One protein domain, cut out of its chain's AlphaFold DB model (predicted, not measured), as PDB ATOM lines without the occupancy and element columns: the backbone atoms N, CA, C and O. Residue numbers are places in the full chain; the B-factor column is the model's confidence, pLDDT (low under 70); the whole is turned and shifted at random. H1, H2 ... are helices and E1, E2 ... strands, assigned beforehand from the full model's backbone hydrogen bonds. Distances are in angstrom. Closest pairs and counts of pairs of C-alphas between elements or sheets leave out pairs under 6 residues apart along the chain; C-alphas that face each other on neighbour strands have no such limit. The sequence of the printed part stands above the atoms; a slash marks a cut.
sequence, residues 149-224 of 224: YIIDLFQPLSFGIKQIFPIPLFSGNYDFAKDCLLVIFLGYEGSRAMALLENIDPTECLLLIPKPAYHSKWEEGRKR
ATOM      1  N   TYR A 149     157.119 -68.145 204.529       59.19
ATOM      2  CA  TYR A 149     156.039 -67.432 205.198       59.19
ATOM      3  C   TYR A 149     154.835 -68.362 205.224       59.19
ATOM      4  O   TYR A 149     154.549 -69.031 204.231       59.19
ATOM      5  N   ILE A 150     154.139 -68.398 206.356       55.88
ATOM      6  CA  ILE A 150     152.880 -69.126 206.477       55.88
ATOM      7  C   ILE A 150     151.878 -68.432 205.550       55.88
ATOM      8  O   ILE A 150     151.423 -67.330 205.838       55.88
ATOM      9  N   ILE A 151     151.608 -69.060 204.408       52.69
ATOM     10  CA  ILE A 151     150.605 -68.627 203.424       52.69
ATOM     11  C   ILE A 151     149.271 -69.367 203.603       52.69
ATOM     12  O   ILE A 151     148.283 -69.012 202.967       52.69
ATOM     13  N   ASP A 152     149.234 -70.381 204.473       51.22
ATOM     14  CA  ASP A 152     148.021 -71.131 204.787       51.22
ATOM     15  C   ASP A 152     147.136 -70.342 205.765       51.22
ATOM     16  O   ASP A 152     147.564 -69.989 206.865       51.22
ATOM     17  N   LEU A 153     145.872 -70.115 205.386       46.91
ATOM     18  CA  LEU A 153     144.868 -69.359 206.158       46.91
ATOM     19  C   LEU A 153     144.564 -69.923 207.566       46.91
ATOM     20  O   LEU A 153     143.900 -69.256 208.357       46.91
ATOM     21  N   PHE A 154     145.016 -71.139 207.889       43.12
ATOM     22  CA  PHE A 154     144.578 -71.903 209.061       43.12
ATOM     23  C   PHE A 154     145.738 -72.392 209.942       43.12
ATOM     24  O   PHE A 154     145.817 -73.575 210.269       43.12
ATOM     25  N   GLN A 155     146.624 -71.492 210.388       48.72
ATOM     26  CA  GLN A 155     147.507 -71.797 211.523       48.72
ATOM     27  C   GLN A 155     147.409 -70.803 212.694       48.72
ATOM     28  O   GLN A 155     147.277 -69.599 212.481       48.72
ATOM     29  N   PRO A 156     147.526 -71.281 213.954       45.66
ATOM     30  CA  PRO A 156     147.044 -70.582 215.146       45.66
ATOM     31  C   PRO A 156     148.052 -69.648 215.815       45.66
ATOM     32  O   PRO A 156     147.916 -69.352 217.000       45.66
ATOM     33  N   LEU A 157     149.105 -69.212 215.121       51.03
ATOM     34  CA  LEU A 157     150.202 -68.510 215.797       51.03
ATOM     35  C   LEU A 157     149.853 -67.056 216.159       51.03
ATOM     36  O   LEU A 157     150.510 -66.472 217.018       51.03
ATOM     37  N   SER A 158     148.840 -66.451 215.526       55.50
ATOM     38  CA  SER A 158     148.401 -65.077 215.827       55.50
ATOM     39  C   SER A 158     146.957 -64.836 215.362       55.50
ATOM     40  O   SER A 158     146.745 -64.315 214.266       55.50
ATOM     41  N   PHE A 159     145.953 -65.207 216.160       64.00
ATOM     42  CA  PHE A 159     144.559 -64.849 215.864       64.00
ATOM     43  C   PHE A 159     144.189 -63.491 216.465       64.00
ATOM     44  O   PHE A 159     144.443 -63.233 217.639       64.00
ATOM     45  N   GLY A 160     143.556 -62.647 215.647       67.75
ATOM     46  CA  GLY A 160     143.035 -61.346 216.061       67.75
ATOM     47  C   GLY A 160     144.101 -60.268 216.266       67.75
ATOM     48  O   GLY A 160     145.261 -60.400 215.861       67.75
ATOM     49  N   ILE A 161     143.665 -59.173 216.883       75.00
ATOM     50  CA  ILE A 161     144.488 -58.035 217.282       75.00
ATOM     51  C   ILE A 161     144.407 -57.933 218.803       75.00
ATOM     52  O   ILE A 161     143.323 -57.748 219.349       75.00
ATOM     53  N   LYS A 162     145.546 -58.051 219.495       81.56
ATOM     54  CA  LYS A 162     145.606 -57.828 220.949       81.56
ATOM     55  C   LYS A 162     145.426 -56.346 221.286       81.56
ATOM     56  O   LYS A 162     144.741 -56.012 222.243       81.56
ATOM     57  N   GLN A 163     146.086 -55.480 220.521       85.94
ATOM     58  CA  GLN A 163     146.091 -54.037 220.725       85.94
ATOM     59  C   GLN A 163     146.537 -53.323 219.447       85.94
ATOM     60  O   GLN A 163     147.387 -53.831 218.714       85.94
ATOM     61  N   ILE A 164     146.005 -52.120 219.232       85.81
ATOM     62  CA  ILE A 164     146.510 -51.138 218.270       85.81
ATOM     63  C   ILE A 164     147.122 -50.007 219.086       85.81
ATOM     64  O   ILE A 164     146.487 -49.485 220.001       85.81
ATOM     65  N   PHE A 165     148.368 -49.654 218.798       87.31
ATOM     66  CA  PHE A 165     149.043 -48.564 219.488       87.31
ATOM     67  C   PHE A 165     150.009 -47.847 218.542       87.31
ATOM     68  O   PHE A 165     150.578 -48.483 217.648       87.31
ATOM     69  N   PRO A 166     150.206 -46.529 218.716       87.31
ATOM     70  CA  PRO A 166     151.204 -45.801 217.955       87.31
ATOM     71  C   PRO A 166     152.603 -46.260 218.367       87.31
ATOM     72  O   PRO A 166     152.910 -46.375 219.554       87.31
ATOM     73  N   ILE A 167     153.477 -46.482 217.387       89.25
ATOM     74  CA  ILE A 167     154.875 -46.810 217.671       89.25
ATOM     75  C   ILE A 167     155.529 -45.583 218.333       89.25
ATOM     76  O   ILE A 167     155.458 -44.484 217.769       89.25
ATOM     77  N   PRO A 168     156.173 -45.735 219.506       87.25
ATOM     78  CA  PRO A 168     156.895 -44.645 220.153       87.25
ATOM     79  C   PRO A 168     157.838 -43.931 219.183       87.25
ATOM     80  O   PRO A 168     158.533 -44.581 218.408       87.25
ATOM     81  N   LEU A 169     157.889 -42.596 219.253       86.31
ATOM     82  CA  LEU A 169     158.651 -41.710 218.350       86.31
ATOM     83  C   LEU A 169     158.075 -41.543 216.927       86.31
ATOM     84  O   LEU A 169     158.644 -40.773 216.155       86.31
ATOM     85  N   PHE A 170     156.951 -42.191 216.597       87.44
ATOM     86  CA  PHE A 170     156.282 -42.103 215.287       87.44
ATOM     87  C   PHE A 170     154.820 -41.630 215.365       87.44
ATOM     88  O   PHE A 170     154.115 -41.653 214.363       87.44
ATOM     89  N   SER A 171     154.344 -41.193 216.534       79.62
ATOM     90  CA  SER A 171     152.927 -40.862 216.757       79.62
ATOM     91  C   SER A 171     152.450 -39.566 216.091       79.62
ATOM     92  O   SER A 171     151.246 -39.366 215.972       79.62
ATOM     93  N   GLY A 172     153.364 -38.683 215.668       79.31
ATOM     94  CA  GLY A 172     153.007 -37.366 215.132       79.31
ATOM     95  C   GLY A 172     152.123 -36.546 216.085       79.31
ATOM     96  O   GLY A 172     152.052 -36.832 217.282       79.31
ATOM     97  N   ASN A 173     151.450 -35.530 215.538       78.69
ATOM     98  CA  ASN A 173     150.396 -34.781 216.223       78.69
ATOM     99  C   ASN A 173     149.056 -35.150 215.577       78.69
ATOM    100  O   ASN A 173     148.828 -34.796 214.420       78.69
ATOM    101  N   TYR A 174     148.197 -35.866 216.303       76.12
ATOM    102  CA  TYR A 174     146.864 -36.231 215.823       76.12
ATOM    103  C   TYR A 174     145.852 -35.136 216.174       76.12
ATOM    104  O   TYR A 174     145.820 -34.662 217.310       76.12
ATOM    105  N   ASP A 175     145.036 -34.736 215.202       83.12
ATOM    106  CA  ASP A 175     144.018 -33.696 215.343       83.12
ATOM    107  C   ASP A 175     142.646 -34.296 215.028       83.12
ATOM    108  O   ASP A 175     142.333 -34.570 213.871       83.12
ATOM    109  N   PHE A 176     141.838 -34.510 216.069       80.25
ATOM    110  CA  PHE A 176     140.526 -35.155 215.963       80.25
ATOM    111  C   PHE A 176     139.491 -34.336 215.181       80.25
ATOM    112  O   PHE A 176     138.436 -34.867 214.852       80.25
ATOM    113  N   ALA A 177     139.754 -33.056 214.904       88.19
ATOM    114  CA  ALA A 177     138.849 -32.215 214.129       88.19
ATOM    115  C   ALA A 177     139.059 -32.339 212.609       88.19
ATOM    116  O   ALA A 177     138.298 -31.748 211.844       88.19
ATOM    117  N   LYS A 178     140.103 -33.048 212.165       88.00
ATOM    118  CA  LYS A 178     140.444 -33.211 210.748       88.00
ATOM    119  C   LYS A 178     140.049 -34.587 210.239       88.00
ATOM    120  O   LYS A 178     140.035 -35.553 210.997       88.00
ATOM    121  N   ASP A 179     139.809 -34.663 208.934       91.44
ATOM    122  CA  ASP A 179     139.610 -35.937 208.252       91.44
ATOM    123  C   ASP A 179     140.818 -36.858 208.451       91.44
ATOM    124  O   ASP A 179     141.978 -36.436 208.360       91.44
ATOM    125  N   CYS A 180     140.533 -38.131 208.727       89.94
ATOM    126  CA  CYS A 180     141.545 -39.154 208.944       89.94
ATOM    127  C   CYS A 180     141.706 -40.002 207.680       89.94
ATOM    128  O   CYS A 180     140.759 -40.647 207.232       89.94
ATOM    129  N   LEU A 181     142.923 -40.025 207.133       92.31
ATOM    130  CA  LEU A 181     143.319 -40.948 206.074       92.31
ATOM    131  C   LEU A 181     144.142 -42.089 206.679       92.31
ATOM    132  O   LEU A 181     145.266 -41.877 207.141       92.31
ATOM    133  N   LEU A 182     143.618 -43.310 206.616       92.50
ATOM    134  CA  LEU A 182     144.356 -44.514 206.989       92.50
ATOM    135  C   LEU A 182     145.057 -45.103 205.763       92.50
ATOM    136  O   LEU A 182     144.412 -45.513 204.804       92.50
ATOM    137  N   VAL A 183     146.385 -45.199 205.806       93.44
ATOM    138  CA  VAL A 183     147.169 -45.868 204.757       93.44
ATOM    139  C   VAL A 183     147.638 -47.229 205.266       93.44
ATOM    140  O   VAL A 183     148.409 -47.301 206.224       93.44
ATOM    141  N   ILE A 184     147.210 -48.313 204.614       91.12
ATOM    142  CA  ILE A 184     147.566 -49.688 204.993       91.12
ATOM    143  C   ILE A 184     148.409 -50.333 203.896       91.12
ATOM    144  O   ILE A 184     147.951 -50.530 202.773       91.12
ATOM    145  N   PHE A 185     149.627 -50.748 204.243       88.25
ATOM    146  CA  PHE A 185     150.430 -51.629 203.397       88.25
ATOM    147  C   PHE A 185     149.991 -53.078 203.613       88.25
ATOM    148  O   PHE A 185     150.272 -53.679 204.652       88.25
ATOM    149  N   LEU A 186     149.282 -53.635 202.634       83.31
ATOM    150  CA  LEU A 186     148.713 -54.972 202.715       83.31
ATOM    151  C   LEU A 186     149.790 -56.056 202.577       83.31
ATOM    152  O   LEU A 186     150.620 -56.046 201.665       83.31
ATOM    153  N   GLY A 187     149.744 -57.011 203.503       77.19
ATOM    154  CA  GLY A 187     150.500 -58.262 203.470       77.19
ATOM    155  C   GLY A 187     149.576 -59.468 203.290       77.19
ATOM    156  O   GLY A 187     148.545 -59.372 202.637       77.19
ATOM    157  N   TYR A 188     149.924 -60.595 203.914       70.94
ATOM    158  CA  TYR A 188     149.149 -61.848 203.857       70.94
ATOM    159  C   TYR A 188     148.124 -61.989 204.997       70.94
ATOM    160  O   TYR A 188     147.639 -63.076 205.278       70.94
ATOM    161  N   GLU A 189     147.820 -60.897 205.701       74.75
ATOM    162  CA  GLU A 189     147.084 -60.912 206.971       74.75
ATOM    163  C   GLU A 189     145.824 -60.042 206.879       74.75
ATOM    164  O   GLU A 189     145.650 -59.079 207.628       74.75
ATOM    165  N   GLY A 190     144.944 -60.366 205.924       78.25
ATOM    166  CA  GLY A 190     143.753 -59.568 205.608       78.25
ATOM    167  C   GLY A 190     142.816 -59.343 206.800       78.25
ATOM    168  O   GLY A 190     142.296 -58.245 206.973       78.25
ATOM    169  N   SER A 191     142.675 -60.335 207.685       79.50
ATOM    170  CA  SER A 191     141.861 -60.210 208.902       79.50
ATOM    171  C   SER A 191     142.388 -59.146 209.869       79.50
ATOM    172  O   SER A 191     141.599 -58.416 210.460       79.50
ATOM    173  N   ARG A 192     143.716 -59.000 209.999       82.19
ATOM    174  CA  ARG A 192     144.321 -57.918 210.790       82.19
ATOM    175  C   ARG A 192     144.144 -56.558 210.126       82.19
ATOM    176  O   ARG A 192     143.896 -55.582 210.823       82.19
ATOM    177  N   ALA A 193     144.263 -56.484 208.802       87.50
ATOM    178  CA  ALA A 193     144.025 -55.238 208.080       87.50
ATOM    179  C   ALA A 193     142.570 -54.764 208.244       87.50
ATOM    180  O   ALA A 193     142.349 -53.590 208.527       87.50
ATOM    181  N   MET A 194     141.601 -55.681 208.144       87.31
ATOM    182  CA  MET A 194     140.185 -55.372 208.359       87.31
ATOM    183  C   MET A 194     139.917 -54.926 209.797       87.31
ATOM    184  O   MET A 194     139.358 -53.858 210.007       87.31
ATOM    185  N   ALA A 195     140.395 -55.676 210.791       87.56
ATOM    186  CA  ALA A 195     140.195 -55.298 212.187       87.56
ATOM    187  C   ALA A 195     140.872 -53.955 212.535       87.56
ATOM    188  O   ALA A 195     140.345 -53.203 213.348       87.56
ATOM    189  N   LEU A 196     142.009 -53.609 211.911       89.38
ATOM    190  CA  LEU A 196     142.612 -52.276 212.043       89.38
ATOM    191  C   LEU A 196     141.704 -51.188 211.455       89.38
ATOM    192  O   LEU A 196     141.503 -50.167 212.105       89.38
ATOM    193  N   LEU A 197     141.160 -51.410 210.257       90.94
ATOM    194  CA  LEU A 197     140.231 -50.485 209.607       90.94
ATOM    195  C   LEU A 197     138.991 -50.236 210.479       90.94
ATOM    196  O   LEU A 197     138.660 -49.084 210.735       90.94
ATOM    197  N   GLU A 198     138.377 -51.303 210.995       90.00
ATOM    198  CA  GLU A 198     137.197 -51.238 211.871       90.00
ATOM    199  C   GLU A 198     137.472 -50.518 213.199       90.00
ATOM    200  O   GLU A 198     136.590 -49.855 213.733       90.00
ATOM    201  N   ASN A 199     138.683 -50.643 213.753       89.19
ATOM    202  CA  ASN A 199     139.037 -49.990 215.018       89.19
ATOM    203  C   ASN A 199     139.389 -48.506 214.858       89.19
ATOM    204  O   ASN A 199     139.186 -47.739 215.796       89.19
ATOM    205  N   ILE A 200     139.986 -48.112 213.728       89.19
ATOM    206  CA  ILE A 200     140.377 -46.717 213.478       89.19
ATOM    207  C   ILE A 200     139.203 -45.896 212.936       89.19
ATOM    208  O   ILE A 200     139.153 -44.702 213.217       89.19
ATOM    209  N   ASP A 201     138.294 -46.526 212.182       90.88
ATOM    210  CA  ASP A 201     137.134 -45.898 211.531       90.88
ATOM    211  C   ASP A 201     137.492 -44.585 210.795       90.88
ATOM    212  O   ASP A 201     137.015 -43.502 211.142       90.88
ATOM    213  N   PRO A 202     138.433 -44.635 209.831       93.38
ATOM    214  CA  PRO A 202     138.928 -43.441 209.160       93.38
ATOM    215  C   PRO A 202     137.906 -42.891 208.154       93.38
ATOM    216  O   PRO A 202     137.149 -43.649 207.549       93.38
ATOM    217  N   THR A 203     137.965 -41.583 207.878       94.75
ATOM    218  CA  THR A 203     137.178 -40.950 206.804       94.75
ATOM    219  C   THR A 203     137.488 -41.586 205.447       94.75
ATOM    220  O   THR A 203     136.589 -41.859 204.655       94.75
ATOM    221  N   GLU A 204     138.774 -41.838 205.184       95.25
ATOM    222  CA  GLU A 204     139.254 -42.473 203.960       95.25
ATOM    223  C   GLU A 204     140.306 -43.544 204.265       95.25
ATOM    224  O   GLU A 204     141.093 -43.433 205.208       95.25
ATOM    225  N   CYS A 205     140.366 -44.582 203.429       95.44
ATOM    226  CA  CYS A 205     141.362 -45.643 203.545       95.44
ATOM    227  C   CYS A 205     142.050 -45.907 202.203       95.44
ATOM    228  O   CYS A 205     141.399 -46.216 201.204       95.44
ATOM    229  N   LEU A 206     143.383 -45.832 202.195       95.31
ATOM    230  CA  LEU A 206     144.221 -46.195 201.061       95.31
ATOM    231  C   LEU A 206     144.914 -47.532 201.329       95.31
ATOM    232  O   LEU A 206     145.745 -47.660 202.230       95.31
ATOM    233  N   LEU A 207     144.616 -48.519 200.489       91.31
ATOM    234  CA  LEU A 207     145.222 -49.844 200.552       91.31
ATOM    235  C   LEU A 207     146.352 -49.958 199.527       91.31
ATOM    236  O   LEU A 207     146.140 -49.819 198.324       91.31
ATOM    237  N   LEU A 208     147.561 -50.240 200.004       89.94
ATOM    238  CA  LEU A 208     148.759 -50.382 199.182       89.94
ATOM    239  C   LEU A 208     149.183 -51.848 199.133       89.94
ATOM    240  O   LEU A 208     149.612 -52.408 200.138       89.94
ATOM    241  N   ILE A 209     149.102 -52.464 197.953       83.62
ATOM    242  CA  ILE A 209     149.589 -53.828 197.717       83.62
ATOM    243  C   ILE A 209     150.982 -53.733 197.078       83.62
ATOM    244  O   ILE A 209     151.086 -53.367 195.904       83.62
ATOM    245  N   PRO A 210     152.070 -54.040 197.807       76.25
ATOM    246  CA  PRO A 210     153.420 -53.928 197.267       76.25
ATOM    247  C   PRO A 210     153.653 -54.989 196.184       76.25
ATOM    248  O   PRO A 210     153.612 -56.183 196.478       76.25
ATOM    249  N   LYS A 211     153.919 -54.566 194.944       76.62
ATOM    250  CA  LYS A 211     154.164 -55.440 193.785       76.62
ATOM    251  C   LYS A 211     155.538 -55.138 193.156       76.62
ATOM    252  O   LYS A 211     155.867 -53.960 193.026       76.62
ATOM    253  N   PRO A 212     156.305 -56.153 192.709       71.62
ATOM    254  CA  PRO A 212     156.036 -57.589 192.840       71.62
ATOM    255  C   PRO A 212     156.178 -58.084 194.288       71.62
ATOM    256  O   PRO A 212     156.789 -57.431 195.133       71.62
ATOM    257  N   ALA A 213     155.593 -59.242 194.586       70.19
ATOM    258  CA  ALA A 213     155.936 -60.001 195.778       70.19
ATOM    259  C   ALA A 213     157.431 -60.329 195.763       70.19
ATOM    260  O   ALA A 213     158.033 -60.508 194.705       70.19
ATOM    261  N   TYR A 214     158.010 -60.444 196.957       67.75
ATOM    262  CA  TYR A 214     159.430 -60.749 197.099       67.75
ATOM    263  C   TYR A 214     159.803 -62.097 196.453       67.75
ATOM    264  O   TYR A 214     160.828 -62.198 195.791       67.75
ATOM    265  N   HIS A 215     158.913 -63.096 196.546       71.88
ATOM    266  CA  HIS A 215     158.975 -64.318 195.739       71.88
ATOM    267  C   HIS A 215     157.743 -64.445 194.852       71.88
ATOM    268  O   HIS A 215     156.620 -64.284 195.326       71.88
ATOM    269  N   SER A 216     157.944 -64.843 193.595       74.06
ATOM    270  CA  SER A 216     156.862 -65.073 192.626       74.06
ATOM    271  C   SER A 216     155.820 -66.081 193.126       74.06
ATOM    272  O   SER A 216     154.625 -65.844 192.981       74.06
ATOM    273  N   LYS A 217     156.260 -67.153 193.801       72.00
ATOM    274  CA  LYS A 217     155.387 -68.161 194.431       72.00
ATOM    275  C   LYS A 217     154.441 -67.591 195.495       72.00
ATOM    276  O   LYS A 217     153.438 -68.216 195.811       72.00
ATOM    277  N   TRP A 218     154.742 -66.424 196.066       70.12
ATOM    278  CA  TRP A 218     153.870 -65.804 197.064       70.12
ATOM    279  C   TRP A 218     152.797 -64.901 196.447       70.12
ATOM    280  O   TRP A 218     151.861 -64.521 197.142       70.12
ATOM    281  N   GLU A 219     152.863 -64.599 195.147       71.94
ATOM    282  CA  GLU A 219     151.788 -63.862 194.464       71.94
ATOM    283  C   GLU A 219     150.462 -64.636 194.468       71.94
ATOM    284  O   GLU A 219     149.390 -64.035 194.488       71.94
ATOM    285  N   GLU A 220     150.511 -65.970 194.477       64.62
ATOM    286  CA  GLU A 220     149.317 -66.822 194.482       64.62
ATOM    287  C   GLU A 220     148.522 -66.710 195.790       64.62
ATOM    288  O   GLU A 220     147.292 -66.722 195.759       64.62
ATOM    289  N   GLY A 221     149.211 -66.509 196.920       59.38
ATOM    290  CA  GLY A 221     148.589 -66.306 198.233       59.38
ATOM    291  C   GLY A 221     147.941 -64.930 198.418       59.38
ATOM    292  O   GLY A 221     147.179 -64.755 199.358       59.38
ATOM    293  N   ARG A 222     148.217 -63.954 197.538       58.38
ATOM    294  CA  ARG A 222     147.630 -62.595 197.593       58.38
ATOM    295  C   ARG A 222     146.342 -62.438 196.795       58.38
ATOM    296  O   ARG A 222     145.655 -61.434 196.938       58.38
ATOM    297  N   LYS A 223     146.060 -63.376 195.890       50.91
ATOM    298  CA  LYS A 223     144.897 -63.335 194.989       50.91
ATOM    299  C   LYS A 223     143.634 -63.947 195.609       50.91
ATOM    300  O   LYS A 223     142.642 -64.083 194.896       50.91
ATOM    301  N   ARG A 224     143.696 -64.376 196.870       43.78
ATOM    302  CA  ARG A 224     142.615 -65.061 197.583       43.78
ATOM    303  C   ARG A 224     142.146 -64.233 198.763       43.78
ATOM    304  O   ARG A 224     143.029 -63.700 199.467       43.78
TER     305      ARG A 224
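This is residues 149 to 224 of the 224 residues of an uncharacterized protein of Candidatus Brocadia sp. AMX2 (UniProt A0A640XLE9). With little regular structure, this is a small core of two parallel strands, E1 and E2, side by side, with H1 along them, and long unnamed stretches before and after; residues 165 to 177 stick out. The printed part has 76 residues, 21 in named elements, ordered E1, H1, E2, class mixed. It is loose, radius of gyration of the C-alphas 14.8 A, spanning 44 by 27 by 23 A.

After unnamed residues 149 to 180, find C-alpha 181 at (143.319, -40.948, 206.074); E1 runs to 185, 13.1 A. H1, residues 190 to 200, covers 15.4 A. E2, residues 204 to 208, covers 13.3 A, ending at (148.759, -50.382, 199.182).

E1 and E2 are parallel at 17 degrees; look for N 182 and O 204, 2.9 A apart, within hydrogen-bond range. E1, H1 and E2 form a strand-helix-strand unit, two parallel strands joined through a helix, its crossover right-handed. The closest C-alphas of E1 and H1, Ile 184 and Ala 193, are 7.3 A apart. In H1 every O i to N i+4 pair is within hydrogen-bond range.

The C-alphas farthest apart, Ala 177 and Lys 217, are 44.2 A apart. The printed part has no cut, and both links are tight. Confidence is under 70 at residues 149 to 160, 214 and 220 to 224.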